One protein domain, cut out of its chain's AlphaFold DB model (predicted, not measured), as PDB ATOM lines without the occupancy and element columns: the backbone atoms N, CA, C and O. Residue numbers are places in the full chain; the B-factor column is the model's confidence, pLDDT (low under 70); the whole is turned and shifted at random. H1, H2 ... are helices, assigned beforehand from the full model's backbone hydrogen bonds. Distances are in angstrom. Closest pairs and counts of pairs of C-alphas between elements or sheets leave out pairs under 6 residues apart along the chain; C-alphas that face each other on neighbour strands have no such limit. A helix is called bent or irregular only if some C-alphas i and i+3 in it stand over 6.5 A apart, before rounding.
ATOM      1  N   VAL A  32      36.577 -66.683 -28.889       84.19
ATOM      2  CA  VAL A  32      35.351 -66.645 -29.693       84.19
ATOM      3  C   VAL A  32      34.411 -65.556 -29.186       84.19
ATOM      4  O   VAL A  32      33.949 -64.734 -29.974       84.19
ATOM      5  N   LEU A  33      34.150 -65.521 -27.875       85.12
ATOM      6  CA  LEU A  33      33.234 -64.551 -27.279       85.12
ATOM      7  C   LEU A  33      33.784 -63.125 -27.403       85.12
ATOM      8  O   LEU A  33      33.052 -62.221 -27.797       85.12
ATOM      9  N   SER A  34      35.076 -62.929 -27.131       78.56
ATOM     10  CA  SER A  34      35.717 -61.620 -27.289       78.56
ATOM     11  C   SER A  34      35.712 -61.159 -28.745       78.56
ATOM     12  O   SER A  34      35.393 -60.003 -29.016       78.56
ATOM     13  N   GLY A  35      36.022 -62.062 -29.682       81.19
ATOM     14  CA  GLY A  35      35.975 -61.772 -31.111       81.19
ATOM     15  C   GLY A  35      34.575 -61.350 -31.554       81.19
ATOM     16  O   GLY A  35      34.430 -60.326 -32.211       81.19
ATOM     17  N   LEU A  36      33.543 -62.076 -31.120       88.31
ATOM     18  CA  LEU A  36      32.149 -61.774 -31.442       88.31
ATOM     19  C   LEU A  36      31.691 -60.423 -30.872       88.31
ATOM     20  O   LEU A  36      31.084 -59.634 -31.594       88.31
ATOM     21  N   ILE A  37      32.010 -60.123 -29.610       88.31
ATOM     22  CA  ILE A  37      31.671 -58.831 -28.991       88.31
ATOM     23  C   ILE A  37      32.340 -57.685 -29.755       88.31
ATOM     24  O   ILE A  37      31.674 -56.719 -30.121       88.31
ATOM     25  N   VAL A  38      33.639 -57.803 -30.042       89.00
ATOM     26  CA  VAL A  38      34.384 -56.780 -30.792       89.00
ATOM     27  C   VAL A  38      33.806 -56.606 -32.195       89.00
ATOM     28  O   VAL A  38      33.593 -55.475 -32.623       89.00
ATOM     29  N   SER A  39      33.483 -57.700 -32.884       86.75
ATOM     30  CA  SER A  39      32.822 -57.683 -34.191       86.75
ATOM     31  C   SER A  39      31.503 -56.911 -34.174       86.75
ATOM     32  O   SER A  39      31.296 -56.025 -35.002       86.75
ATOM     33  N   VAL A  40      30.621 -57.189 -33.211       92.19
ATOM     34  CA  VAL A  40      29.333 -56.489 -33.101       92.19
ATOM     35  C   VAL A  40      29.537 -55.008 -32.788       92.19
ATOM     36  O   VAL A  40      28.940 -54.159 -33.447       92.19
ATOM     37  N   LEU A  41      30.408 -54.677 -31.830       92.25
ATOM     38  CA  LEU A  41      30.692 -53.286 -31.468       92.25
ATOM     39  C   LEU A  41      31.281 -52.495 -32.639       92.25
ATOM     40  O   LEU A  41      30.894 -51.348 -32.850       92.25
ATOM     41  N   LEU A  42      32.167 -53.104 -33.432       89.94
ATOM     42  CA  LEU A  42      32.719 -52.478 -34.633       89.94
ATOM     43  C   LEU A  42      31.648 -52.267 -35.709       89.94
ATOM     44  O   LEU A  42      31.610 -51.193 -36.307       89.94
ATOM     45  N   ALA A  43      30.754 -53.237 -35.930       89.94
ATOM     46  CA  ALA A  43      29.658 -53.084 -36.888       89.94
ATOM     47  C   ALA A  43      28.688 -51.958 -36.486       89.94
ATOM     48  O   ALA A  43      28.329 -51.116 -37.313       89.94
ATOM     49  N   VAL A  44      28.296 -51.909 -35.208       92.44
ATOM     50  CA  VAL A  44      27.412 -50.864 -34.671       92.44
ATOM     51  C   VAL A  44      28.101 -49.501 -34.700       92.44
ATOM     52  O   VAL A  44      27.519 -48.536 -35.190       92.44
ATOM     53  N   GLY A  45      29.349 -49.421 -34.231       90.12
ATOM     54  CA  GLY A  45      30.130 -48.186 -34.228       90.12
ATOM     55  C   GLY A  45      30.322 -47.618 -35.631       90.12
ATOM     56  O   GLY A  45      30.120 -46.425 -35.839       90.12
ATOM     57  N   TRP A  46      30.623 -48.468 -36.619       87.12
ATOM     58  CA  TRP A  46      30.693 -48.047 -38.019       87.12
ATOM     59  C   TRP A  46      29.344 -47.517 -38.510       87.12
ATOM     60  O   TRP A  46      29.274 -46.405 -39.034       87.12
ATOM     61  N   THR A  47      28.261 -48.263 -38.290       88.19
ATOM     62  CA  THR A  47      26.917 -47.829 -38.703       88.19
ATOM     63  C   THR A  47      26.569 -46.467 -38.112       88.19
ATOM     64  O   THR A  47      26.069 -45.604 -38.827       88.19
ATOM     65  N   LEU A  48      26.882 -46.243 -36.832       88.38
ATOM     66  CA  LEU A  48      26.635 -44.971 -36.161       88.38
ATOM     67  C   LEU A  48      27.438 -43.826 -36.791       88.38
ATOM     68  O   LEU A  48      26.893 -42.748 -37.006       88.38
ATOM     69  N   VAL A  49      28.710 -44.056 -37.128       86.81
ATOM     70  CA  VAL A  49      29.536 -43.061 -37.828       86.81
ATOM     71  C   VAL A  49      28.926 -42.707 -39.182       86.81
ATOM     72  O   VAL A  49      28.785 -41.526 -39.487       86.81
ATOM     73  N   VAL A  50      28.525 -43.698 -39.979       85.94
ATOM     74  CA  VAL A  50      27.885 -43.472 -41.288       85.94
ATOM     75  C   VAL A  50      26.551 -42.736 -41.135       85.94
ATOM     76  O   VAL A  50      26.287 -41.796 -41.877       85.94
ATOM     77  N   TYR A  51      25.749 -43.109 -40.137       85.50
ATOM     78  CA  TYR A  51      24.483 -42.449 -39.820       85.50
ATOM     79  C   TYR A  51      24.662 -40.969 -39.455       85.50
ATOM     80  O   TYR A  51      23.896 -40.132 -39.911       85.50
ATOM     81  N   VAL A  52      25.669 -40.630 -38.644       85.69
ATOM     82  CA  VAL A  52      25.897 -39.247 -38.185       85.69
ATOM     83  C   VAL A  52      26.584 -38.387 -39.247       85.69
ATOM     84  O   VAL A  52      26.364 -37.181 -39.304       85.69
ATOM     85  N   THR A  53      27.451 -38.980 -40.067       82.81
ATOM     86  CA  THR A  53      28.232 -38.227 -41.059       82.81
ATOM     87  C   THR A  53      27.503 -38.028 -42.383       82.81
ATOM     88  O   THR A  53      27.965 -37.221 -43.191       82.81
ATOM     89  N   ASP A  54      26.405 -38.758 -42.620       78.69
ATOM     90  CA  ASP A  54      25.731 -38.875 -43.922       78.69
ATOM     91  C   ASP A  54      26.716 -39.152 -45.074       78.69
ATOM     92  O   ASP A  54      26.482 -38.796 -46.226       78.69
ATOM     93  N   ASN A  55      27.867 -39.749 -44.765       72.88
ATOM     94  CA  ASN A  55      28.894 -40.057 -45.735       72.88
ATOM     95  C   ASN A  55      29.079 -41.570 -45.694       72.88
ATOM     96  O   ASN A  55      29.406 -42.106 -44.627       72.88
ATOM     97  N   PRO A  56      28.869 -42.287 -46.812       64.38
ATOM     98  CA  PRO A  56      29.274 -43.673 -46.916       64.38
ATOM     99  C   PRO A  56      30.798 -43.670 -46.979       64.38
ATOM    100  O   PRO A  56      31.397 -43.832 -48.038       64.38
ATOM    101  N   VAL A  57      31.440 -43.409 -45.836       61.03
ATOM    102  CA  VAL A  57      32.885 -43.427 -45.735       61.03
ATOM    103  C   VAL A  57      33.275 -44.813 -46.217       61.03
ATOM    104  O   VAL A  57      32.893 -45.813 -45.598       61.03
ATOM    105  N   GLY A  58      34.007 -44.866 -47.330       59.62
ATOM    106  CA  GLY A  58      34.733 -46.045 -47.786       59.62
ATOM    107  C   GLY A  58      35.845 -46.351 -46.788       59.62
ATOM    108  O   GLY A  58      37.026 -46.294 -47.114       59.62
ATOM    109  N   LEU A  59      35.462 -46.561 -45.529       55.03
ATOM    110  CA  LEU A  59      36.327 -46.928 -44.436       55.03
ATOM    111  C   LEU A  59      36.970 -48.237 -44.847       55.03
ATOM    112  O   LEU A  59      36.313 -49.221 -45.186       55.03
ATOM    113  N   ILE A  60      38.289 -48.186 -44.858       64.88
ATOM    114  CA  ILE A  60      39.164 -49.245 -45.306       64.88
ATOM    115  C   ILE A  60      38.857 -50.480 -44.446       64.88
ATOM    116  O   ILE A  60      39.296 -50.551 -43.297       64.88
ATOM    117  N   ALA A  61      38.103 -51.455 -44.975       68.12
ATOM    118  CA  ALA A  61      37.688 -52.663 -44.238       68.12
ATOM    119  C   ALA A  61      38.885 -53.445 -43.649       68.12
ATOM    120  O   ALA A  61      38.746 -54.210 -42.695       68.12
ATOM    121  N   TRP A  62      40.086 -53.171 -44.162       75.94
ATOM    122  CA  TRP A  62      41.368 -53.538 -43.574       75.94
ATOM    123  C   TRP A  62      41.518 -53.192 -42.088       75.94
ATOM    124  O   TRP A  62      41.936 -54.051 -41.314       75.94
ATOM    125  N   GLY A  63      41.161 -51.971 -41.673       77.31
ATOM    126  CA  GLY A  63      41.316 -51.525 -40.286       77.31
ATOM    127  C   GLY A  63      40.456 -52.342 -39.320       77.31
ATOM    128  O   GLY A  63      40.909 -52.719 -38.242       77.31
ATOM    129  N   ILE A  64      39.247 -52.706 -39.750       79.94
ATOM    130  CA  ILE A  64      38.332 -53.566 -38.989       79.94
ATOM    131  C   ILE A  64      38.884 -54.987 -38.890       79.94
ATOM    132  O   ILE A  64      38.937 -55.543 -37.793       79.94
ATOM    133  N   GLY A  65      39.365 -55.552 -40.002       78.12
ATOM    134  CA  GLY A  65      40.024 -56.862 -39.991       78.12
ATOM    135  C   GLY A  65      41.250 -56.895 -39.073       78.12
ATOM    136  O   GLY A  65      41.428 -57.836 -38.301       78.12
ATOM    137  N   GLY A  66      42.053 -55.829 -39.074       81.62
ATOM    138  CA  GLY A  66      43.183 -55.666 -38.159       81.62
ATOM    139  C   GLY A  66      42.771 -55.670 -36.683       81.62
ATOM    140  O   GLY A  66      43.354 -56.407 -35.887       81.62
ATOM    141  N   LEU A  67      41.739 -54.902 -36.320       84.19
ATOM    142  CA  LEU A  67      41.233 -54.826 -34.944       84.19
ATOM    143  C   LEU A  67      40.647 -56.157 -34.458       84.19
ATOM    144  O   LEU A  67      40.919 -56.567 -33.330       84.19
ATOM    145  N   ILE A  68      39.895 -56.858 -35.311       84.44
ATOM    146  CA  ILE A  68      39.348 -58.185 -34.994       84.44
ATOM    147  C   ILE A  68      40.484 -59.196 -34.814       84.44
ATOM    148  O   ILE A  68      40.507 -59.920 -33.819       84.44
ATOM    149  N   GLY A  69      41.456 -59.222 -35.734       79.31
ATOM    150  CA  GLY A  69      42.627 -60.095 -35.638       79.31
ATOM    151  C   GLY A  69      43.426 -59.871 -34.357       79.31
ATOM    152  O   GLY A  69      43.788 -60.833 -33.683       79.31
ATOM    153  N   LEU A  70      43.644 -58.608 -33.978       84.88
ATOM    154  CA  LEU A  70      44.331 -58.240 -32.739       84.88
ATOM    155  C   LEU A  70      43.543 -58.659 -31.493       84.88
ATOM    156  O   LEU A  70      44.131 -59.188 -30.548       84.88
ATOM    157  N   ALA A  71      42.225 -58.442 -31.482       83.81
ATOM    158  CA  ALA A  71      41.369 -58.850 -30.376       83.81
ATOM    159  C   ALA A  71      41.409 -60.372 -30.184       83.81
ATOM    160  O   ALA A  71      41.709 -60.839 -29.088       83.81
ATOM    161  N   VAL A  72      41.196 -61.151 -31.248       83.38
ATOM    162  CA  VAL A  72      41.246 -62.622 -31.188       83.38
ATOM    163  C   VAL A  72      42.628 -63.116 -30.746       83.38
ATOM    164  O   VAL A  72      42.709 -63.995 -29.894       83.38
ATOM    165  N   ALA A  73      43.713 -62.528 -31.264       81.62
ATOM    166  CA  ALA A  73      45.077 -62.888 -30.874       81.62
ATOM    167  C   ALA A  73      45.365 -62.615 -29.389       81.62
ATOM    168  O   ALA A  73      46.057 -63.395 -28.741       81.62
ATOM    169  N   ARG A  74      44.835 -61.513 -28.843       84.44
ATOM    170  CA  ARG A  74      45.086 -61.080 -27.460       84.44
ATOM    171  C   ARG A  74      44.460 -62.001 -26.414       84.44
ATOM    172  O   ARG A  74      45.027 -62.146 -25.336       84.44
ATOM    173  N   PHE A  75      43.300 -62.579 -26.712       79.69
ATOM    174  CA  PHE A  75      42.566 -63.459 -25.791       79.69
ATOM    175  C   PHE A  75      42.804 -64.947 -26.070       79.69
ATOM    176  O   PHE A  75      42.233 -65.810 -25.409       79.69
ATOM    177  N   ALA A  76      43.643 -65.271 -27.051       79.88
ATOM    178  CA  ALA A  76      44.001 -66.644 -27.345       79.88
ATOM    179  C   ALA A  76      45.154 -67.140 -26.449       79.88
ATOM    180  O   ALA A  76      46.107 -66.400 -26.208       79.88
ATOM    181  N   PRO A  77      45.144 -68.425 -26.042       71.88
ATOM    182  CA  PRO A  77      46.247 -69.030 -25.291       71.88
ATOM    183  C   PRO A  77      47.536 -69.189 -26.120       71.88
ATOM    184  O   PRO A  77      48.605 -69.431 -25.566       71.88
ATOM    185  N   GLY A  78      47.460 -69.045 -27.447       76.06
ATOM    186  CA  GLY A  78      48.616 -69.015 -28.336       76.06
ATOM    187  C   GLY A  78      48.216 -68.920 -29.813       76.06
ATOM    188  O   GLY A  78      47.055 -69.169 -30.146       76.06
ATOM    189  N   PRO A  79      49.150 -68.572 -30.713       81.12
ATOM    190  CA  PRO A  79      48.849 -68.449 -32.133       81.12
ATOM    191  C   PRO A  79      48.522 -69.800 -32.770       81.12
ATOM    192  O   PRO A  79      49.214 -70.791 -32.537       81.12
ATOM    193  N   SER A  80      47.484 -69.851 -33.606       84.50
ATOM    194  CA  SER A  80      47.118 -71.077 -34.319       84.50
ATOM    195  C   SER A  80      46.360 -70.798 -35.619       84.50
ATOM    196  O   SER A  80      45.723 -69.755 -35.783       84.50
ATOM    197  N   ALA A  81      46.412 -71.745 -36.560       86.12
ATOM    198  CA  ALA A  81      45.670 -71.641 -37.818       86.12
ATOM    199  C   ALA A  81      44.136 -71.548 -37.622       86.12
ATOM    200  O   ALA A  81      43.529 -70.706 -38.288       86.12
ATOM    201  N   PRO A  82      43.500 -72.306 -36.698       87.88
ATOM    202  CA  PRO A  82      42.069 -72.166 -36.417       87.88
ATOM    203  C   PRO A  82      41.662 -70.770 -35.929       87.88
ATOM    204  O   PRO A  82      40.607 -70.275 -36.320       87.88
ATOM    205  N   LEU A  83      42.502 -70.104 -35.127       86.25
ATOM    206  CA  LEU A  83      42.246 -68.730 -34.670       86.25
ATOM    207  C   LEU A  83      42.314 -67.724 -35.815       86.25
ATOM    208  O   LEU A  83      41.486 -66.818 -35.886       86.25
ATOM    209  N   GLY A  84      43.261 -67.915 -36.738       86.06
ATOM    210  CA  GLY A  84      43.292 -67.176 -37.994       86.06
ATOM    211  C   GLY A  84      41.965 -67.295 -38.739       86.06
ATOM    212  O   GLY A  84      41.380 -66.285 -39.132       86.06
ATOM    213  N   THR A  85      41.479 -68.524 -38.938       89.19
ATOM    214  CA  THR A  85      40.215 -68.782 -39.647       89.19
ATOM    215  C   THR A  85      39.026 -68.148 -38.930       89.19
ATOM    216  O   THR A  85      38.193 -67.518 -39.575       89.19
ATOM    217  N   LEU A  86      38.967 -68.241 -37.600       88.62
ATOM    218  CA  LEU A  86      37.942 -67.579 -36.795       88.62
ATOM    219  C   LEU A  86      37.951 -66.059 -37.013       88.62
ATOM    220  O   LEU A  86      36.907 -65.477 -37.290       88.62
ATOM    221  N   ALA A  87      39.122 -65.420 -36.937       88.44
ATOM    222  CA  ALA A  87      39.257 -63.980 -37.141       88.44
ATOM    223  C   ALA A  87      38.845 -63.555 -38.563       88.44
ATOM    224  O   ALA A  87      38.178 -62.533 -38.736       88.44
ATOM    225  N   ALA A  88      39.177 -64.360 -39.576       90.19
ATOM    226  CA  ALA A  88      38.731 -64.159 -40.952       90.19
ATOM    227  C   ALA A  88      37.198 -64.222 -41.080       90.19
ATOM    228  O   ALA A  88      36.592 -63.302 -41.629       90.19
ATOM    229  N   VAL A  89      36.566 -65.265 -40.530       92.44
ATOM    230  CA  VAL A  89      35.101 -65.440 -40.560       92.44
ATOM    231  C   VAL A  89      34.398 -64.298 -39.828       92.44
ATOM    232  O   VAL A  89      33.457 -63.713 -40.362       92.44
ATOM    233  N   LEU A  90      34.886 -63.929 -38.643       90.25
ATOM    234  CA  LEU A  90      34.364 -62.800 -37.877       90.25
ATOM    235  C   LEU A  90      34.492 -61.484 -38.647       90.25
ATOM    236  O   LEU A  90      33.565 -60.678 -38.625       90.25
ATOM    237  N   THR A  91      35.590 -61.277 -39.376       91.75
ATOM    238  CA  THR A  91      35.782 -60.084 -40.217       91.75
ATOM    239  C   THR A  91      34.741 -60.012 -41.328       91.75
ATOM    240  O   THR A  91      34.081 -58.984 -41.471       91.75
ATOM    241  N   VAL A  92      34.529 -61.106 -42.067       91.44
ATOM    242  CA  VAL A  92      33.497 -61.162 -43.117       91.44
ATOM    243  C   VAL A  92      32.112 -60.902 -42.524       91.44
ATOM    244  O   VAL A  92      31.391 -60.032 -43.011       91.44
ATOM    245  N   GLY A  93      31.766 -61.590 -41.433       91.81
ATOM    246  CA  GLY A  93      30.485 -61.407 -40.748       91.81
ATOM    247  C   GLY A  93      30.274 -59.976 -40.250       91.81
ATOM    248  O   GLY A  93      29.187 -59.430 -40.405       91.81
ATOM    249  N   THR A  94      31.324 -59.336 -39.729       92.06
ATOM    250  CA  THR A  94      31.284 -57.941 -39.258       92.06
ATOM    251  C   THR A  94      30.993 -56.975 -40.399       92.06
ATOM    252  O   THR A  94      30.147 -56.099 -40.249       92.06
ATOM    253  N   VAL A  95      31.665 -57.132 -41.544       90.38
ATOM    254  CA  VAL A  95      31.456 -56.250 -42.703       90.38
ATOM    255  C   VAL A  95      30.055 -56.431 -43.282       90.38
ATOM    256  O   VAL A  95      29.387 -55.442 -43.577       90.38
ATOM    257  N   ILE A  96      29.582 -57.676 -43.404       90.56
ATOM    258  CA  ILE A  96      28.219 -57.960 -43.872       90.56
ATOM    259  C   ILE A  96      27.196 -57.340 -42.917       90.56
ATOM    260  O   ILE A  96      26.300 -56.627 -43.367       90.56
ATOM    261  N   LEU A  97      27.352 -57.560 -41.609       92.12
ATOM    262  CA  LEU A  97      26.466 -56.992 -40.596       92.12
ATOM    263  C   LEU A  97      26.461 -55.462 -40.659       92.12
ATOM    264  O   LEU A  97      25.389 -54.866 -40.684       92.12
ATOM    265  N   ALA A  98      27.630 -54.826 -40.751       89.44
ATOM    266  CA  ALA A  98      27.736 -53.376 -40.879       89.44
ATOM    267  C   ALA A  98      27.002 -52.859 -42.125       89.44
ATOM    268  O   ALA A  98      26.232 -51.910 -42.023       89.44
ATOM    269  N   LYS A  99      27.160 -53.504 -43.290       89.19
ATOM    270  CA  LYS A  99      26.444 -53.091 -44.511       89.19
ATOM    271  C   LYS A  99      24.931 -53.259 -44.380       89.19
ATOM    272  O   LYS A  99      24.194 -52.356 -44.762       89.19
ATOM    273  N   VAL A 100      24.466 -54.362 -43.795       90.94
ATOM    274  CA  VAL A 100      23.038 -54.577 -43.511       90.94
ATOM    275  C   VAL A 100      22.492 -53.476 -42.602       90.94
ATOM    276  O   VAL A 100      21.449 -52.898 -42.901       90.94
ATOM    277  N   LEU A 101      23.213 -53.143 -41.530       91.38
ATOM    278  CA  LEU A 101      22.828 -52.080 -40.605       91.38
ATOM    279  C   LEU A 101      22.838 -50.698 -41.279       91.38
ATOM    280  O   LEU A 101      21.923 -49.909 -41.058       91.38
ATOM    281  N   VAL A 102      23.812 -50.411 -42.146       89.31
ATOM    282  CA  VAL A 102      23.850 -49.168 -42.933       89.31
ATOM    283  C   VAL A 102      22.629 -49.061 -43.843       89.31
ATOM    284  O   VAL A 102      21.978 -48.020 -43.841       89.31
ATOM    285  N   VAL A 103      22.259 -50.124 -44.567       88.44
ATOM    286  CA  VAL A 103      21.042 -50.115 -45.399       88.44
ATOM    287  C   VAL A 103      19.793 -49.916 -44.542       88.44
ATOM    288  O   VAL A 103      18.933 -49.115 -44.893       88.44
ATOM    289  N   ALA A 104      19.703 -50.615 -43.410       87.88
ATOM    290  CA  ALA A 104      18.527 -50.581 -42.550       87.88
ATOM    291  C   ALA A 104      18.330 -49.231 -41.835       87.88
ATOM    292  O   ALA A 104      17.193 -48.793 -41.675       87.88
ATOM    293  N   PHE A 105      19.412 -48.575 -41.403       88.81
ATOM    294  CA  PHE A 105      19.328 -47.419 -40.500       88.81
ATOM    295  C   PHE A 105      19.890 -46.117 -41.075       88.81
ATOM    296  O   PHE A 105      19.372 -45.048 -40.759       88.81
ATOM    297  N   ALA A 106      20.929 -46.176 -41.911       87.12
ATOM    298  CA  ALA A 106      21.641 -44.986 -42.378       87.12
ATOM    299  C   ALA A 106      21.278 -44.566 -43.803       87.12
ATOM    300  O   ALA A 106      21.263 -43.371 -44.093       87.12
ATOM    301  N   LEU A 107      20.919 -45.510 -44.676       85.81
ATOM    302  CA  LEU A 107      20.664 -45.232 -46.090       85.81
ATOM    303  C   LEU A 107      19.592 -44.158 -46.290       85.81
ATOM    304  O   LEU A 107      19.770 -43.255 -47.100       85.81
ATOM    305  N   ARG A 108      18.503 -44.220 -45.518       85.94
ATOM    306  CA  ARG A 108      17.435 -43.215 -45.574       85.94
ATOM    307  C   ARG A 108      17.943 -41.812 -45.244       85.94
ATOM    308  O   ARG A 108      17.577 -40.872 -45.938       85.94
ATOM    309  N   SER A 109      18.760 -41.676 -44.196       86.44
ATOM    310  CA  SER A 109      19.331 -40.382 -43.798       86.44
ATOM    311  C   SER A 109      20.217 -39.823 -44.904       86.44
ATOM    312  O   SER A 109      19.992 -38.703 -45.350       86.44
ATOM    313  N   ILE A 110      21.123 -40.656 -45.426       86.38
ATOM    314  CA  ILE A 110      22.057 -40.285 -46.494       86.38
ATOM    315  C   ILE A 110      21.295 -39.795 -47.726       86.38
ATOM    316  O   ILE A 110      21.534 -38.686 -48.190       86.38
ATOM    317  N   VAL A 111      20.325 -40.576 -48.216       86.81
ATOM    318  CA  VAL A 111      19.556 -40.220 -49.418       86.81
ATOM    319  C   VAL A 111      18.780 -38.921 -49.213       86.81
ATOM    320  O   VAL A 111      18.810 -38.054 -50.080       86.81
ATOM    321  N   VAL A 112      18.113 -38.745 -48.069       88.25
ATOM    322  CA  VAL A 112      17.376 -37.505 -47.783       88.25
ATOM    323  C   VAL A 112      18.331 -36.309 -47.712       88.25
ATOM    324  O   VAL A 112      18.048 -35.272 -48.309       88.25
ATOM    325  N   SER A 113      19.460 -36.448 -47.017       88.38
ATOM    326  CA  SER A 113      20.475 -35.400 -46.891       88.38
ATOM    327  C   SER A 113      21.078 -35.018 -48.246       88.38
ATOM    328  O   SER A 113      21.198 -33.828 -48.538       88.38
ATOM    329  N   ASP A 114      21.404 -35.995 -49.092       87.62
ATOM    330  CA  ASP A 114      21.961 -35.762 -50.428       87.62
ATOM    331  C   ASP A 114      20.940 -35.102 -51.357       87.62
ATOM    332  O   ASP A 114      21.245 -34.094 -51.997       87.62
ATOM    333  N   VAL A 115      19.695 -35.588 -51.362       88.56
ATOM    334  CA  VAL A 115      18.616 -34.995 -52.164       88.56
ATOM    335  C   VAL A 115      18.331 -33.557 -51.734       88.56
ATOM    336  O   VAL A 115      18.091 -32.712 -52.588       88.56
ATOM    337  N   LEU A 116      18.383 -33.246 -50.436       89.25
ATOM    338  CA  LEU A 116      18.193 -31.877 -49.941       89.25
ATOM    339  C   LEU A 116      19.362 -30.941 -50.280       89.25
ATOM    340  O   LEU A 116      19.167 -29.722 -50.329       89.25
ATOM    341  N   ARG A 117      20.571 -31.477 -50.481       89.81
ATOM    342  CA  ARG A 117      21.749 -30.704 -50.907       89.81
ATOM    343  C   ARG A 117      21.724 -30.415 -52.406       89.81
ATOM    344  O   ARG A 117      22.158 -29.337 -52.815       89.81
ATOM    345  N   ASP A 118      21.200 -31.339 -53.204       91.06
ATOM    346  CA  ASP A 118      21.092 -31.204 -54.654       91.06
ATOM    347  C   ASP A 118      19.759 -30.547 -55.070       91.06
ATOM    348  O   ASP A 118      18.657 -31.053 -54.836       91.06
ATOM    349  N   ARG A 119      19.854 -29.383 -55.725       88.94
ATOM    350  CA  ARG A 119      18.680 -28.636 -56.200       88.94
ATOM    351  C   ARG A 119      17.893 -29.389 -57.264       88.94
ATOM    352  O   ARG A 119      16.664 -29.280 -57.290       88.94
ATOM    353  N   ASP A 120      18.574 -30.109 -58.141       91.25
ATOM    354  CA  ASP A 120      17.935 -30.811 -59.245       91.25
ATOM    355  C   ASP A 120      17.271 -32.093 -58.722       91.25
ATOM    356  O   ASP A 120      16.120 -32.367 -59.064       91.25
ATOM    357  N   ALA A 121      17.903 -32.789 -57.767       90.62
ATOM    358  CA  ALA A 121      17.279 -33.913 -57.065       90.62
ATOM    359  C   ALA A 121      16.039 -33.484 -56.259       90.62
ATOM    360  O   ALA A 121      14.993 -34.131 -56.337       90.62
ATOM    361  N   THR A 122      16.114 -32.364 -55.528       92.38
ATOM    362  CA  THR A 122      14.940 -31.798 -54.842       92.38
ATOM    363  C   THR A 122      13.826 -31.478 -55.844       92.38
ATOM    364  O   THR A 122      12.668 -31.808 -55.599       92.38
ATOM    365  N   THR A 123      14.160 -30.882 -56.993       93.38
ATOM    366  CA  THR A 123      13.186 -30.563 -58.051       93.38
ATOM    367  C   THR A 123      12.497 -31.821 -58.577       93.38
ATOM    368  O   THR A 123      11.276 -31.831 -58.722       93.38
ATOM    369  N   ALA A 124      13.246 -32.905 -58.793       91.56
ATOM    370  CA  ALA A 124      12.681 -34.186 -59.205       91.56
ATOM    371  C   ALA A 124      11.699 -34.751 -58.162       91.56
ATOM    372  O   ALA A 124      10.633 -35.242 -58.531       91.56
ATOM    373  N   MET A 125      11.997 -34.627 -56.860       92.06
ATOM    374  CA  MET A 125      11.068 -35.065 -55.806       92.06
ATOM    375  C   MET A 125       9.769 -34.255 -55.796       92.06
ATOM    376  O   MET A 125       8.705 -34.836 -55.589       92.06
ATOM    377  N   PHE A 126       9.841 -32.944 -56.049       93.38
ATOM    378  CA  PHE A 126       8.653 -32.098 -56.204       93.38
ATOM    379  C   PHE A 126       7.865 -32.443 -57.465       93.38
ATOM    380  O   PHE A 126       6.644 -32.480 -57.411       93.38
ATOM    381  N   LEU A 127       8.532 -32.750 -58.578       92.75
ATOM    382  CA  LEU A 127       7.863 -33.193 -59.802       92.75
ATOM    383  C   LEU A 127       7.031 -34.457 -59.543       92.75
ATOM    384  O   LEU A 127       5.858 -34.505 -59.907       92.75
ATOM    385  N   VAL A 128       7.614 -35.455 -58.870       90.81
ATOM    386  CA  VAL A 128       6.914 -36.699 -58.503       90.81
ATOM    387  C   VAL A 128       5.737 -36.425 -57.563       90.81
ATOM    388  O   VAL A 128       4.655 -36.988 -57.746       90.81
ATOM    389  N   ASP A 129       5.926 -35.560 -56.566       92.31
ATOM    390  CA  ASP A 129       4.874 -35.183 -55.619       92.31
ATOM    391  C   ASP A 129       3.708 -34.462 -56.307       92.31
ATOM    392  O   ASP A 129       2.554 -34.854 -56.126       92.31
ATOM    393  N   MET A 130       4.008 -33.482 -57.164       92.56
ATOM    394  CA  MET A 130       3.013 -32.719 -57.916       92.56
ATOM    395  C   MET A 130       2.241 -33.597 -58.901       92.56
ATOM    396  O   MET A 130       1.022 -33.466 -59.004       92.56
ATOM    397  N   ALA A 131       2.923 -34.532 -59.570       89.44
ATOM    398  CA  ALA A 131       2.282 -35.496 -60.459       89.44
ATOM    399  C   ALA A 131       1.377 -36.474 -59.705       89.44
ATOM    400  O   ALA A 131       0.329 -36.850 -60.218       89.44
ATOM    401  N   THR A 132       1.745 -36.862 -58.479       88.50
ATOM    402  CA  THR A 132       0.903 -37.743 -57.654       88.50
ATOM    403  C   THR A 132      -0.349 -37.020 -57.149       88.50
ATOM    404  O   THR A 132      -1.417 -37.622 -57.068       88.50
ATOM    405  N   HIS A 133      -0.223 -35.747 -56.767       90.38
ATOM    406  CA  HIS A 133      -1.304 -34.978 -56.143       90.38
ATOM    407  C   HIS A 133      -2.076 -34.078 -57.117       90.38
ATOM    408  O   HIS A 133      -2.916 -33.304 -56.664       90.38
ATOM    409  N   HIS A 134      -1.807 -34.165 -58.425       90.81
ATOM    410  CA  HIS A 134      -2.419 -33.320 -59.459       90.81
ATOM    411  C   HIS A 134      -2.352 -31.822 -59.119       90.81
ATOM    412  O   HIS A 134      -3.331 -31.088 -59.234       90.81
ATOM    413  N   SER A 135      -1.195 -31.373 -58.629       92.69
ATOM    414  CA  SER A 135      -1.019 -30.011 -58.114       92.69
ATOM    415  C   SER A 135      -0.250 -29.097 -59.069       92.69
ATOM    416  O   SER A 135       0.350 -28.118 -58.622       92.69
ATOM    417  N   PHE A 136      -0.201 -29.449 -60.353       94.06
ATOM    418  CA  PHE A 136       0.280 -28.552 -61.398       94.06
ATOM    419  C   PHE A 136      -0.738 -27.438 -61.667       94.06
ATOM    420  O   PHE A 136      -1.897 -27.501 -61.246       94.06
ATOM    421  N   SER A 137      -0.303 -26.403 -62.377       93.62
ATOM    422  CA  SER A 137      -1.161 -25.329 -62.849       93.62
ATOM    423  C   SER A 137      -2.330 -25.902 -63.660       93.62
ATOM    424  O   SER A 137      -2.148 -26.891 -64.373       93.62
ATOM    425  N   PRO A 138      -3.536 -25.307 -63.589       93.12
ATOM    426  CA  PRO A 138      -4.725 -25.878 -64.228       93.12
ATOM    427  C   PRO A 138      -4.548 -26.135 -65.730       93.12
ATOM    428  O   PRO A 138      -5.026 -27.138 -66.246       93.12
ATOM    429  N   GLU A 139      -3.826 -25.248 -66.419       91.25
ATOM    430  CA  GLU A 139      -3.505 -25.387 -67.842       91.25
ATOM    431  C   GLU A 139      -2.585 -26.581 -68.111       91.25
ATOM    432  O   GLU A 139      -2.832 -27.364 -69.026       91.25
ATOM    433  N   LEU A 140      -1.527 -26.733 -67.307       91.25
ATOM    434  CA  LEU A 140      -0.579 -27.832 -67.446       91.25
ATOM    435  C   LEU A 140      -1.220 -29.170 -67.064       91.25
ATOM    436  O   LEU A 140      -0.978 -30.177 -67.725       91.25
ATOM    437  N   GLN A 141      -2.069 -29.172 -66.036       92.25
ATOM    438  CA  GLN A 141      -2.809 -30.349 -65.597       92.25
ATOM    439  C   GLN A 141      -3.806 -30.806 -66.666       92.25
ATOM    440  O   GLN A 141      -3.847 -31.992 -66.973       92.25
ATOM    441  N   ALA A 142      -4.543 -29.881 -67.291       90.69
ATOM    442  CA  ALA A 142      -5.460 -30.211 -68.379       90.69
ATOM    443  C   ALA A 142      -4.733 -30.842 -69.579       90.69
ATOM    444  O   ALA A 142      -5.228 -31.808 -70.159       90.69
ATOM    445  N   GLU A 143      -3.545 -30.337 -69.927       87.38
ATOM    446  CA  GLU A 143      -2.731 -30.912 -71.004       87.38
ATOM    447  C   GLU A 143      -2.173 -32.295 -70.627       87.38
ATOM    448  O   GLU A 143      -2.199 -33.217 -71.439       87.38
ATOM    449  N   LEU A 144      -1.723 -32.476 -69.379       87.00
ATOM    450  CA  LEU A 144      -1.281 -33.773 -68.858       87.00
ATOM    451  C   LEU A 144      -2.409 -34.811 -68.853       87.00
ATOM    452  O   LEU A 144      -2.192 -35.947 -69.272       87.00
ATOM    453  N   ASP A 145      -3.605 -34.426 -68.411       87.69
ATOM    454  CA  ASP A 145      -4.774 -35.307 -68.344       87.69
ATOM    455  C   ASP A 145      -5.263 -35.684 -69.749       87.69
ATOM    456  O   ASP A 145      -5.628 -36.839 -69.996       87.69
ATOM    457  N   LYS A 146      -5.216 -34.729 -70.687       85.31
ATOM    458  CA  LYS A 146      -5.493 -34.957 -72.108       85.31
ATOM    459  C   LYS A 146      -4.489 -35.940 -72.711       85.31
ATOM    460  O   LYS A 146      -4.898 -36.931 -73.310       85.31
ATOM    461  N   GLN A 147      -3.193 -35.735 -72.479       78.69
ATOM    462  CA  GLN A 147      -2.166 -36.670 -72.932       78.69
ATOM    463  C   GLN A 147      -2.280 -38.047 -72.276       78.69
ATOM    464  O   GLN A 147      -1.990 -39.042 -72.927       78.69
ATOM    465  N   ALA A 148      -2.674 -38.138 -71.004       77.75
ATOM    466  CA  ALA A 148      -2.892 -39.419 -70.335       77.75
ATOM    467  C   ALA A 148      -4.053 -40.203 -70.972       77.75
ATOM    468  O   ALA A 148      -3.952 -41.420 -71.111       77.75
ATOM    469  N   HIS A 149      -5.109 -39.509 -71.415       74.44
ATOM    470  CA  HIS A 149      -6.205 -40.111 -72.182       74.44
ATOM    471  C   HIS A 149      -5.759 -40.552 -73.585       74.44
ATOM    472  O   HIS A 149      -6.098 -41.656 -74.010       74.44
ATOM    473  N   GLU A 150      -4.965 -39.736 -74.283       71.69
ATOM    474  CA  GLU A 150      -4.421 -40.058 -75.615       71.69
ATOM    475  C   GLU A 150      -3.357 -41.183 -75.565       71.69
ATOM    476  O   GLU A 150      -3.248 -41.991 -76.487       71.69
ATOM    477  N   ARG A 151      -2.622 -41.308 -74.450       60.72
ATOM    478  CA  ARG A 151      -1.591 -42.336 -74.190       60.72
ATOM    479  C   ARG A 151      -2.098 -43.757 -74.001       60.72
ATOM    480  O   ARG A 151      -1.274 -44.668 -73.945       60.72
ATOM    481  N   SER A 152      -3.410 -43.960 -73.919       57.59
ATOM    482  CA  SER A 152      -4.003 -45.303 -73.944       57.59
ATOM    483  C   SER A 152      -3.499 -46.126 -75.144       57.59
ATOM    484  O   SER A 152      -3.418 -47.347 -75.038       57.59
ATOM    485  N   ASP A 153      -3.078 -45.453 -76.229       53.28
ATOM    486  CA  ASP A 153      -2.714 -46.079 -77.502       53.28
ATOM    487  C   ASP A 153      -1.247 -45.869 -77.969       53.28
ATOM    488  O   ASP A 153      -0.852 -46.462 -78.973       53.28
ATOM    489  N   THR A 154      -0.387 -45.089 -77.284       48.88
ATOM    490  CA  THR A 154       1.018 -44.841 -77.728       48.88
ATOM    491  C   THR A 154       2.038 -44.577 -76.597       48.88
ATOM    492  O   THR A 154       1.704 -44.131 -75.502       48.88
ATOM    493  N   ALA A 155       3.317 -44.904 -76.850       51.22
ATOM    494  CA  ALA A 155       4.391 -45.018 -75.851       51.22
ATOM    495  C   ALA A 155       4.821 -43.699 -75.160       51.22
ATOM    496  O   ALA A 155       4.821 -42.617 -75.737       51.22
ATOM    497  N   LEU A 156       5.289 -43.824 -73.909       50.34
ATOM    498  CA  LEU A 156       5.605 -42.741 -72.961       50.34
ATOM    499  C   LEU A 156       6.675 -41.725 -73.424       50.34
ATOM    500  O   LEU A 156       6.762 -40.646 -72.843       50.34
ATOM    501  N   SER A 157       7.455 -42.038 -74.460       54.16
ATOM    502  CA  SER A 157       8.561 -41.212 -74.966       54.16
ATOM    503  C   SER A 157       8.130 -39.963 -75.746       54.16
ATOM    504  O   SER A 157       8.989 -39.154 -76.075       54.16
ATOM    505  N   ASP A 158       6.831 -39.794 -76.019       56.00
ATOM    506  CA  ASP A 158       6.310 -38.748 -76.915       56.00
ATOM    507  C   ASP A 158       5.749 -37.510 -76.186       56.00
ATOM    508  O   ASP A 158       4.988 -36.718 -76.741       56.00
ATOM    509  N   LEU A 159       6.130 -37.310 -74.915       63.22
ATOM    510  CA  LEU A 159       5.943 -36.004 -74.278       63.22
ATOM    511  C   LEU A 159       6.720 -34.977 -75.103       63.22
ATOM    512  O   LEU A 159       7.954 -34.982 -75.095       63.22
ATOM    513  N   GLY A 160       5.993 -34.101 -75.800       69.50
ATOM    514  CA  GLY A 160       6.592 -33.014 -76.561       69.50
ATOM    515  C   GLY A 160       7.626 -32.274 -75.698       69.50
ATOM    516  O   GLY A 160       7.362 -32.023 -74.516       69.50
ATOM    517  N   PRO A 161       8.807 -31.932 -76.243       77.50
ATOM    518  CA  PRO A 161       9.903 -31.344 -75.468       77.50
ATOM    519  C   PRO A 161       9.486 -30.069 -74.718       77.50
ATOM    520  O   PRO A 161      10.007 -29.796 -73.637       77.50
ATOM    521  N   ASP A 162       8.501 -29.339 -75.246       85.50
ATOM    522  CA  ASP A 162       7.909 -28.161 -74.609       85.50
ATOM    523  C   ASP A 162       7.117 -28.500 -73.333       85.50
ATOM    524  O   ASP A 162       7.293 -27.862 -72.295       85.50
ATOM    525  N   LEU A 163       6.307 -29.565 -73.357       85.12
ATOM    526  CA  LEU A 163       5.524 -29.994 -72.197       85.12
ATOM    527  C   LEU A 163       6.437 -30.487 -71.066       85.12
ATOM    528  O   LEU A 163       6.278 -30.072 -69.920       85.12
ATOM    529  N   ASN A 164       7.461 -31.283 -71.395       86.56
ATOM    530  CA  ASN A 164       8.487 -31.695 -70.430       86.56
ATOM    531  C   ASN A 164       9.213 -30.497 -69.807       86.56
ATOM    532  O   ASN A 164       9.412 -30.455 -68.592       86.56
ATOM    533  N   TYR A 165       9.582 -29.504 -70.621       89.75
ATOM    534  CA  TYR A 165      10.210 -28.284 -70.125       89.75
ATOM    535  C   TYR A 165       9.294 -27.533 -69.146       89.75
ATOM    536  O   TYR A 165       9.741 -27.170 -68.056       89.75
ATOM    537  N   ARG A 166       8.006 -27.362 -69.476       91.31
ATOM    538  CA  ARG A 166       7.022 -26.693 -68.604       91.31
ATOM    539  C   ARG A 166       6.848 -27.411 -67.263       91.31
ATOM    540  O   ARG A 166       6.896 -26.750 -66.228       91.31
ATOM    541  N   ILE A 167       6.738 -28.743 -67.270       91.19
ATOM    542  CA  ILE A 167       6.645 -29.562 -66.046       91.19
ATOM    543  C   ILE A 167       7.863 -29.335 -65.143       91.19
ATOM    544  O   ILE A 167       7.717 -29.087 -63.945       91.19
ATOM    545  N   ILE A 168       9.070 -29.387 -65.714       91.88
ATOM    546  CA  ILE A 168      10.317 -29.215 -64.958       91.88
ATOM    547  C   ILE A 168      10.426 -27.794 -64.395       91.88
ATOM    548  O   ILE A 168      10.808 -27.620 -63.237       91.88
ATOM    549  N   VAL A 169      10.090 -26.772 -65.188       94.25
ATOM    550  CA  VAL A 169      10.135 -25.368 -64.750       94.25
ATOM    551  C   VAL A 169       9.171 -25.126 -63.595       94.25
ATOM    552  O   VAL A 169       9.563 -24.511 -62.603       94.25
ATOM    553  N   GLU A 170       7.943 -25.631 -63.684       94.75
ATOM    554  CA  GLU A 170       6.943 -25.433 -62.638       94.75
ATOM    555  C   GLU A 170       7.323 -26.162 -61.341       94.75
ATOM    556  O   GLU A 170       7.306 -25.566 -60.260       94.75
ATOM    557  N   ALA A 171       7.798 -27.408 -61.446       94.31
ATOM    558  CA  ALA A 171       8.328 -28.149 -60.302       94.31
ATOM    559  C   ALA A 171       9.513 -27.419 -59.647       94.31
ATOM    560  O   ALA A 171       9.595 -27.323 -58.419       94.31
ATOM    561  N   ARG A 172      10.412 -26.839 -60.454       94.62
ATOM    562  CA  ARG A 172      11.558 -26.063 -59.960       94.62
ATOM    563  C   ARG A 172      11.116 -24.805 -59.223       94.62
ATOM    564  O   ARG A 172      11.676 -24.484 -58.175       94.62
ATOM    565  N   GLN A 173      10.119 -24.097 -59.748       95.12
ATOM    566  CA  GLN A 173       9.548 -22.915 -59.100       95.12
ATOM    567  C   GLN A 173       8.894 -23.277 -57.764       95.12
ATOM    568  O   GLN A 173       9.155 -22.614 -56.756       95.12
ATOM    569  N   ARG A 174       8.118 -24.368 -57.721       93.06
ATOM    570  CA  ARG A 174       7.498 -24.877 -56.489       93.06
ATOM    571  C   ARG A 174       8.554 -25.245 -55.445       93.06
ATOM    572  O   ARG A 174       8.455 -24.802 -54.302       93.06
ATOM    573  N   ALA A 175       9.598 -25.969 -55.848       92.81
ATOM    574  CA  ALA A 175      10.707 -26.347 -54.975       92.81
ATOM    575  C   ALA A 175      11.493 -25.129 -54.448       92.81
ATOM    576  O   ALA A 175      11.904 -25.110 -53.287       92.81
ATOM    577  N   ALA A 176      11.688 -24.100 -55.281       92.81
ATOM    578  CA  ALA A 176      12.382 -22.870 -54.902       92.81
ATOM    579  C   ALA A 176      11.566 -21.999 -53.931       92.81
ATOM    580  O   ALA A 176      12.145 -21.400 -53.024       92.81
ATOM    581  N   GLY A 177      10.240 -21.951 -54.100       92.62
ATOM    582  CA  GLY A 177       9.323 -21.230 -53.213       92.62
ATOM    583  C   GLY A 177       8.997 -21.966 -51.908       92.62
ATOM    584  O   GLY A 177       8.514 -21.346 -50.962       92.62
ATOM    585  N   ALA A 178       9.267 -23.272 -51.834       92.88
ATOM    586  CA  ALA A 178       8.941 -24.096 -50.677       92.88
ATOM    587  C   ALA A 178       9.826 -23.796 -49.454       92.88
ATOM    588  O   ALA A 178      11.057 -23.624 -49.524       92.88
ATOM    589  N   THR A 179       9.195 -23.825 -48.281       94.12
ATOM    590  CA  THR A 179       9.913 -23.719 -47.003       94.12
ATOM    591  C   THR A 179      10.846 -24.919 -46.797       94.12
ATOM    592  O   THR A 179      10.698 -25.967 -47.429       94.12
ATOM    593  N   ARG A 180      11.831 -24.798 -45.897       90.62
ATOM    594  CA  ARG A 180      12.740 -25.917 -45.582       90.62
ATOM    595  C   ARG A 180      11.982 -27.139 -45.046       90.62
ATOM    596  O   ARG A 180      12.288 -28.257 -45.444       90.62
ATOM    597  N   ALA A 181      10.980 -26.912 -44.196       92.06
ATOM    598  CA  ALA A 181      10.151 -27.976 -43.632       92.06
ATOM    599  C   ALA A 181       9.297 -28.678 -44.704       92.06
ATOM    600  O   ALA A 181       9.162 -29.899 -44.686       92.06
ATOM    601  N   GLU A 182       8.759 -27.922 -45.666       92.31
ATOM    602  CA  GLU A 182       8.000 -28.478 -46.792       92.31
ATOM    603  C   GLU A 182       8.895 -29.327 -47.702       92.31
ATOM    604  O   GLU A 182       8.539 -30.462 -48.012       92.31
ATOM    605  N   ARG A 183      10.095 -28.837 -48.045       92.31
ATOM    606  CA  ARG A 183      11.075 -29.612 -48.822       92.31
ATOM    607  C   ARG A 183      11.441 -30.921 -48.140       92.31
ATOM    608  O   ARG A 183      11.418 -31.969 -48.774       92.31
ATOM    609  N   GLU A 184      11.733 -30.874 -46.846       92.44
ATOM    610  CA  GLU A 184      12.070 -32.071 -46.081       92.44
ATOM    611  C   GLU A 184      10.910 -33.075 -46.035       92.44
ATOM    612  O   GLU A 184      11.132 -34.275 -46.196       92.44
ATOM    613  N   ARG A 185       9.670 -32.598 -45.875       92.75
ATOM    614  CA  ARG A 185       8.477 -33.451 -45.913       92.75
ATOM    615  C   ARG A 185       8.323 -34.145 -47.267       92.75
ATOM    616  O   ARG A 185       8.151 -35.361 -47.290       92.75
ATOM    617  N   VAL A 186       8.392 -33.391 -48.366       92.50
ATOM    618  CA  VAL A 186       8.238 -33.923 -49.731       92.50
ATOM    619  C   VAL A 186       9.336 -34.941 -50.036       92.50
ATOM    620  O   VAL A 186       9.042 -36.064 -50.438       92.50
ATOM    621  N   VAL A 187      10.598 -34.605 -49.752       92.06
ATOM    622  CA  VAL A 187      11.735 -35.509 -49.985       92.06
ATOM    623  C   VAL A 187      11.605 -36.790 -49.165       92.06
ATOM    624  O   VAL A 187      11.831 -37.870 -49.707       92.06
ATOM    625  N   ARG A 188      11.210 -36.711 -47.886       90.81
ATOM    626  CA  ARG A 188      11.018 -37.901 -47.039       90.81
ATOM    627  C   ARG A 188       9.919 -38.813 -47.589       90.81
ATOM    628  O   ARG A 188      10.172 -39.999 -47.756       90.81
ATOM    629  N   LEU A 189       8.746 -38.267 -47.914       90.06
ATOM    630  CA  LEU A 189       7.618 -39.051 -48.437       90.06
ATOM    631  C   LEU A 189       7.948 -39.720 -49.777       90.06
ATOM    632  O   LEU A 189       7.667 -40.906 -49.964       90.06
ATOM    633  N   SER A 190       8.579 -38.980 -50.691       87.44
ATOM    634  CA  SER A 190       8.991 -39.513 -51.991       87.44
ATOM    635  C   SER A 190      10.084 -40.573 -51.842       87.44
ATOM    636  O   SER A 190       9.994 -41.634 -52.457       87.44
ATOM    637  N   THR A 191      11.071 -40.340 -50.971       86.44
ATOM    638  CA  THR A 191      12.147 -41.304 -50.689       86.44
ATOM    639  C   THR A 191      11.596 -42.591 -50.078       86.44
ATOM    640  O   THR A 191      11.980 -43.674 -50.513       86.44
ATOM    641  N   ASP A 192      10.660 -42.497 -49.130       86.44
ATOM    642  CA  ASP A 192      10.035 -43.663 -48.495       86.44
ATOM    643  C   ASP A 192       9.290 -44.525 -49.532       86.44
ATOM    644  O   ASP A 192       9.411 -45.752 -49.534       86.44
ATOM    645  N   ARG A 193       8.591 -43.889 -50.483       86.62
ATOM    646  CA  ARG A 193       7.919 -44.590 -51.588       86.62
ATOM    647  C   ARG A 193       8.912 -45.252 -52.547       86.62
ATOM    648  O   ARG A 193       8.715 -46.405 -52.925       86.62
ATOM    649  N   VAL A 194       9.976 -44.546 -52.928       83.31
ATOM    650  CA  VAL A 194      11.021 -45.078 -53.819       83.31
ATOM    651  C   VAL A 194      11.736 -46.261 -53.166       83.31
ATOM    652  O   VAL A 194      11.898 -47.305 -53.798       83.31
ATOM    653  N   MET A 195      12.102 -46.148 -51.888       83.94
ATOM    654  CA  MET A 195      12.737 -47.238 -51.142       83.94
ATOM    655  C   MET A 195      11.826 -48.460 -51.018       83.94
ATOM    656  O   MET A 195      12.302 -49.586 -51.169       83.94
ATOM    657  N   ALA A 196      10.523 -48.258 -50.809       85.81
ATOM    658  CA  ALA A 196       9.558 -49.353 -50.786       85.81
ATOM    659  C   ALA A 196       9.473 -50.091 -52.135       85.81
ATOM    660  O   ALA A 196       9.297 -51.307 -52.151       85.81
ATOM    661  N   HIS A 197       9.632 -49.379 -53.255       86.31
ATOM    662  CA  HIS A 197       9.582 -49.975 -54.591       86.31
ATOM    663  C   HIS A 197      10.866 -50.731 -54.963       86.31
ATOM    664  O   HIS A 197      10.800 -51.824 -55.518       86.31
ATOM    665  N   ILE A 198      12.034 -50.166 -54.644       84.31
ATOM    666  CA  ILE A 198      13.339 -50.782 -54.941       84.31
ATOM    667  C   ILE A 198      13.598 -51.996 -54.027       84.31
ATOM    668  O   ILE A 198      14.244 -52.966 -54.428       84.31
ATOM    669  N   GLY A 199      13.083 -51.954 -52.795       84.19
ATOM    670  CA  GLY A 199      13.281 -52.995 -51.793       84.19
ATOM    671  C   GLY A 199      14.682 -52.986 -51.172       84.19
ATOM    672  O   GLY A 199      15.567 -52.219 -51.542       84.19
ATOM    673  N   PHE A 200      14.894 -53.862 -50.188       85.00
ATOM    674  CA  PHE A 200      16.122 -53.892 -49.381       85.00
ATOM    675  C   PHE A 200      17.344 -54.470 -50.120       85.00
ATOM    676  O   PHE A 200      18.482 -54.080 -49.861       85.00
ATOM    677  N   VAL A 201      17.124 -55.411 -51.042       84.81
ATOM    678  CA  VAL A 201      18.205 -56.197 -51.660       84.81
ATOM    679  C   VAL A 201      19.011 -55.379 -52.669       84.81
ATOM    680  O   VAL A 201      20.233 -55.509 -52.717       84.81
ATOM    681  N   ALA A 202      18.359 -54.519 -53.453       85.38
ATOM    682  CA  ALA A 202      19.033 -53.737 -54.489       85.38
ATOM    683  C   ALA A 202      20.086 -52.759 -53.919       85.38
ATOM    684  O   ALA A 202      21.234 -52.803 -54.369       85.38
ATOM    685  N   PRO A 203      19.772 -51.935 -52.898       82.88
ATOM    686  CA  PRO A 203      20.759 -51.066 -52.264       82.88
ATOM    687  C   PRO A 203      21.892 -51.854 -51.606       82.88
ATOM    688  O   PRO A 203      23.051 -51.455 -51.694       82.88
ATOM    689  N   LEU A 204      21.579 -53.002 -50.993       84.50
ATOM    690  CA  LEU A 204      22.594 -53.866 -50.401       84.50
ATOM    691  C   LEU A 204      23.574 -54.386 -51.461       84.50
ATOM    692  O   LEU A 204      24.780 -54.326 -51.244       84.50
ATOM    693  N   ALA A 205      23.076 -54.846 -52.611       83.19
ATOM    694  CA  ALA A 205      23.916 -55.312 -53.713       83.19
ATOM    695  C   ALA A 205      24.800 -54.191 -54.278       83.19
ATOM    696  O   ALA A 205      25.976 -54.419 -54.556       83.19
ATOM    697  N   HIS A 206      24.268 -52.970 -54.385       81.38
ATOM    698  CA  HIS A 206      25.041 -51.816 -54.845       81.38
ATOM    699  C   HIS A 206      26.185 -51.449 -53.888       81.38
ATOM    700  O   HIS A 206      27.249 -51.018 -54.325       81.38
ATOM    701  N   LEU A 207      26.001 -51.681 -52.585       77.38
ATOM    702  CA  LEU A 207      27.041 -51.475 -51.580       77.38
ATOM    703  C   LEU A 207      28.137 -52.549 -51.598       77.38
ATOM    704  O   LEU A 207      29.108 -52.378 -50.878       77.38
ATOM    705  N   PHE A 208      28.024 -53.649 -52.346       80.06
ATOM    706  CA  PHE A 208      29.102 -54.639 -52.490       80.06
ATOM    707  C   PHE A 208      29.840 -54.441 -53.819       80.06
ATOM    708  O   PHE A 208      29.744 -55.254 -54.737       80.06
ATOM    709  N   GLY A 209      30.596 -53.345 -53.927       81.00
ATOM    710  CA  GLY A 209      31.397 -53.064 -55.118       81.00
ATOM    711  C   GLY A 209      32.661 -53.930 -55.225       81.00
ATOM    712  O   GLY A 209      33.127 -54.531 -54.255       81.00
ATOM    713  N   LEU A 210      33.294 -53.928 -56.404       82.31
ATOM    714  CA  LEU A 210      34.606 -54.569 -56.620       82.31
ATOM    715  C   LEU A 210      35.675 -54.056 -55.645       82.31
ATOM    716  O   LEU A 210      36.521 -54.816 -55.174       82.31
ATOM    717  N   LEU A 211      35.619 -52.766 -55.314       82.06
ATOM    718  CA  LEU A 211      36.534 -52.158 -54.357       82.06
ATOM    719  C   LEU A 211      36.285 -52.661 -52.924       82.06
ATOM    720  O   LEU A 211      37.242 -52.906 -52.194       82.06
ATOM    721  N   ASP A 212      35.028 -52.886 -52.527       82.00
ATOM    722  CA  ASP A 212      34.710 -53.488 -51.226       82.00
ATOM    723  C   ASP A 212      35.258 -54.909 -51.118       82.00
ATOM    724  O   ASP A 212      35.823 -55.268 -50.090       82.00
ATOM    725  N   LEU A 213      35.144 -55.709 -52.183       85.12
ATOM    726  CA  LEU A 213      35.706 -57.062 -52.236       85.12
ATOM    727  C   LEU A 213      37.221 -57.055 -52.009       85.12
ATOM    728  O   LEU A 213      37.729 -57.868 -51.233       85.12
ATOM    729  N   LEU A 214      37.936 -56.107 -52.623       86.56
ATOM    730  CA  LEU A 214      39.370 -55.922 -52.401       86.56
ATOM    731  C   LEU A 214      39.669 -55.611 -50.927       86.56
ATOM    732  O   LEU A 214      40.538 -56.242 -50.320       86.56
ATOM    733  N   TRP A 215      38.932 -54.675 -50.327       84.31
ATOM    734  CA  TRP A 215      39.138 -54.287 -48.932       84.31
ATOM    735  C   TRP A 215      38.769 -55.388 -47.941       84.31
ATOM    736  O   TRP A 215      39.477 -55.572 -46.950       84.31
ATOM    737  N   ILE A 216      37.703 -56.142 -48.209       88.06
ATOM    738  CA  ILE A 216      37.325 -57.324 -47.432       88.06
ATOM    739  C   ILE A 216      38.444 -58.358 -47.513       88.06
ATOM    740  O   ILE A 216      38.871 -58.861 -46.478       88.06
ATOM    741  N   GLY A 217      38.977 -58.627 -48.709       88.12
ATOM    742  CA  GLY A 217      40.114 -59.528 -48.891       88.12
ATOM    743  C   GLY A 217      41.336 -59.097 -48.077       88.12
ATOM    744  O   GLY A 217      41.945 -59.915 -47.381       88.12
ATOM    745  N   LEU A 218      41.658 -57.800 -48.085       88.75
ATOM    746  CA  LEU A 218      42.765 -57.250 -47.302       88.75
ATOM    747  C   LEU A 218      42.512 -57.355 -45.788       88.75
ATOM    748  O   LEU A 218      43.413 -57.733 -45.034       88.75
ATOM    749  N   GLY A 219      41.288 -57.068 -45.337       87.94
ATOM    750  CA  GLY A 219      40.871 -57.210 -43.941       87.94
ATOM    751  C   GLY A 219      40.927 -58.654 -43.459       87.94
ATOM    752  O   GLY A 219      41.515 -58.921 -42.417       87.94
ATOM    753  N   VAL A 220      40.411 -59.594 -44.251       90.81
ATOM    754  CA  VAL A 220      40.468 -61.035 -43.980       90.81
ATOM    755  C   VAL A 220      41.912 -61.518 -43.886       90.81
ATOM    756  O   VAL A 220      42.271 -62.189 -42.919       90.81
ATOM    757  N   SER A 221      42.756 -61.142 -44.852       90.00
ATOM    758  CA  SER A 221      44.178 -61.494 -44.844       90.00
ATOM    759  C   SER A 221      44.875 -60.963 -43.590       90.00
ATOM    760  O   SER A 221      45.600 -61.696 -42.921       90.00
ATOM    761  N   THR A 222      44.597 -59.715 -43.214       89.25
ATOM    762  CA  THR A 222      45.200 -59.073 -42.035       89.25
ATOM    763  C   THR A 222      44.723 -59.715 -40.737       89.25
ATOM    764  O   THR A 222      45.545 -60.064 -39.891       89.25
ATOM    765  N   ALA A 223      43.416 -59.953 -40.602       88.56
ATOM    766  CA  ALA A 223      42.827 -60.628 -39.452       88.56
ATOM    767  C   ALA A 223      43.442 -62.019 -39.253       88.56
ATOM    768  O   ALA A 223      43.882 -62.372 -38.156       88.56
ATOM    769  N   TRP A 224      43.532 -62.783 -40.345       90.12
ATOM    770  CA  TRP A 224      44.095 -64.126 -40.349       90.12
ATOM    771  C   TRP A 224      45.581 -64.130 -39.975       90.12
ATOM    772  O   TRP A 224      46.015 -64.955 -39.170       90.12
ATOM    773  N   GLN A 225      46.368 -63.198 -40.528       88.75
ATOM    774  CA  GLN A 225      47.803 -63.088 -40.258       88.75
ATOM    775  C   GLN A 225      48.115 -62.711 -38.808       88.75
ATOM    776  O   GLN A 225      48.996 -63.328 -38.202       88.75
ATOM    777  N   LEU A 226      47.368 -61.759 -38.247       86.44
ATOM    778  CA  LEU A 226      47.534 -61.327 -36.861       86.44
ATOM    779  C   LEU A 226      47.140 -62.434 -35.875       86.44
ATOM    780  O   LEU A 226      47.901 -62.733 -34.958       86.44
ATOM    781  N   ALA A 227      46.009 -63.108 -36.099       83.88
ATOM    782  CA  ALA A 227      45.530 -64.157 -35.195       83.88
ATOM    783  C   ALA A 227      46.343 -65.464 -35.265       83.88
ATOM    784  O   ALA A 227      46.467 -66.169 -34.263       83.88
ATOM    785  N   ARG A 228      46.956 -65.787 -36.415       86.19
ATOM    786  CA  ARG A 228      47.854 -66.954 -36.544       86.19
ATOM    787  C   ARG A 228      49.285 -66.701 -36.048       86.19
ATOM    788  O   ARG A 228      50.077 -67.638 -36.036       86.19
ATOM    789  N   GLY A 229      49.629 -65.460 -35.684       75.62
ATOM    790  CA  GLY A 229      50.932 -65.087 -35.112       75.62
ATOM    791  C   GLY A 229      52.100 -65.010 -36.095       75.62
ATOM    792  O   GLY A 229      53.246 -65.174 -35.685       75.62
TER     793      GLY A 229
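Overview. This is residues 32 to 229 of the 232 residues of an uncharacterized protein of Gemmatimonadetes bacterium (UniProt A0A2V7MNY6). This is a long rod of two lobes: at one end H1, H2, H3a and H9 form an up-and-down bundle, each running against the one before it in the chain; at the other H4 crosses H6 and H7, with H5 at the far end. The bent helix H3 joins the lobes, and H7 and short H8 lead back to H9. The 198 printed residues include nine named helices, H1 to H9 in order, and no named strand: all helix. The whole is only just loose, close to extended, with a radius of gyration of the C-alphas of 24.2 A and spans of 79 by 38 by 21 A.

Along the chain. H1, residues 32 to 53, begins at C-alpha 32 (35.351, -66.645, -29.693) and is 31.4 A long. H2 is residues 61 to 75. H3, residues 81 to 117, was assigned as one helix by its hydrogen bonds but is bent, C-alphas 105 and 108 being 6.9 A apart; its arms are H3a, residues 81 to 105, 35.9 A long, and H3b, residues 108 to 117. H4 is residues 119 to 133, H5 138 to 150, H6 161 to 177, H7 180 to 198, H8 201 to 206 and H9 210 to 227, ending at C-alpha 227 (45.530, -64.157, -35.195).

Arrangement. H3a touches H1, closest C-alphas Ala 43 and Ala 98, 4.4 A, and H9, Gly 84 and Trp 224, 3.9 A. H1, with residues 32 to 42 alone, touches H2 in a hairpin, Gly 35 and Val 72, 5.3 A. H3b touches H7, Val 112 and Val 187, 6.4 A. H4 touches H6 about perpendicular at 77 degrees, Leu 127 and Ala 171, 5.1 A. H5 is close to H6 but not clearly touching, 7.6 A between the C-alphas of Leu 140 and Ile 167. H8 touches H3a at residues 99 to 103 alone, Val 103 and Leu 204, 6.4 A. Every O i to N i+4 pair is within hydrogen-bond range in each helix and arm.

Size, cuts and confidence. The two C-alphas farthest apart, of Pro 77 and Glu 139, are 78.7 A apart. The printed part has no cut, and no link is long. Residues 56 to 61 and 151 to 160 have pLDDT under 70.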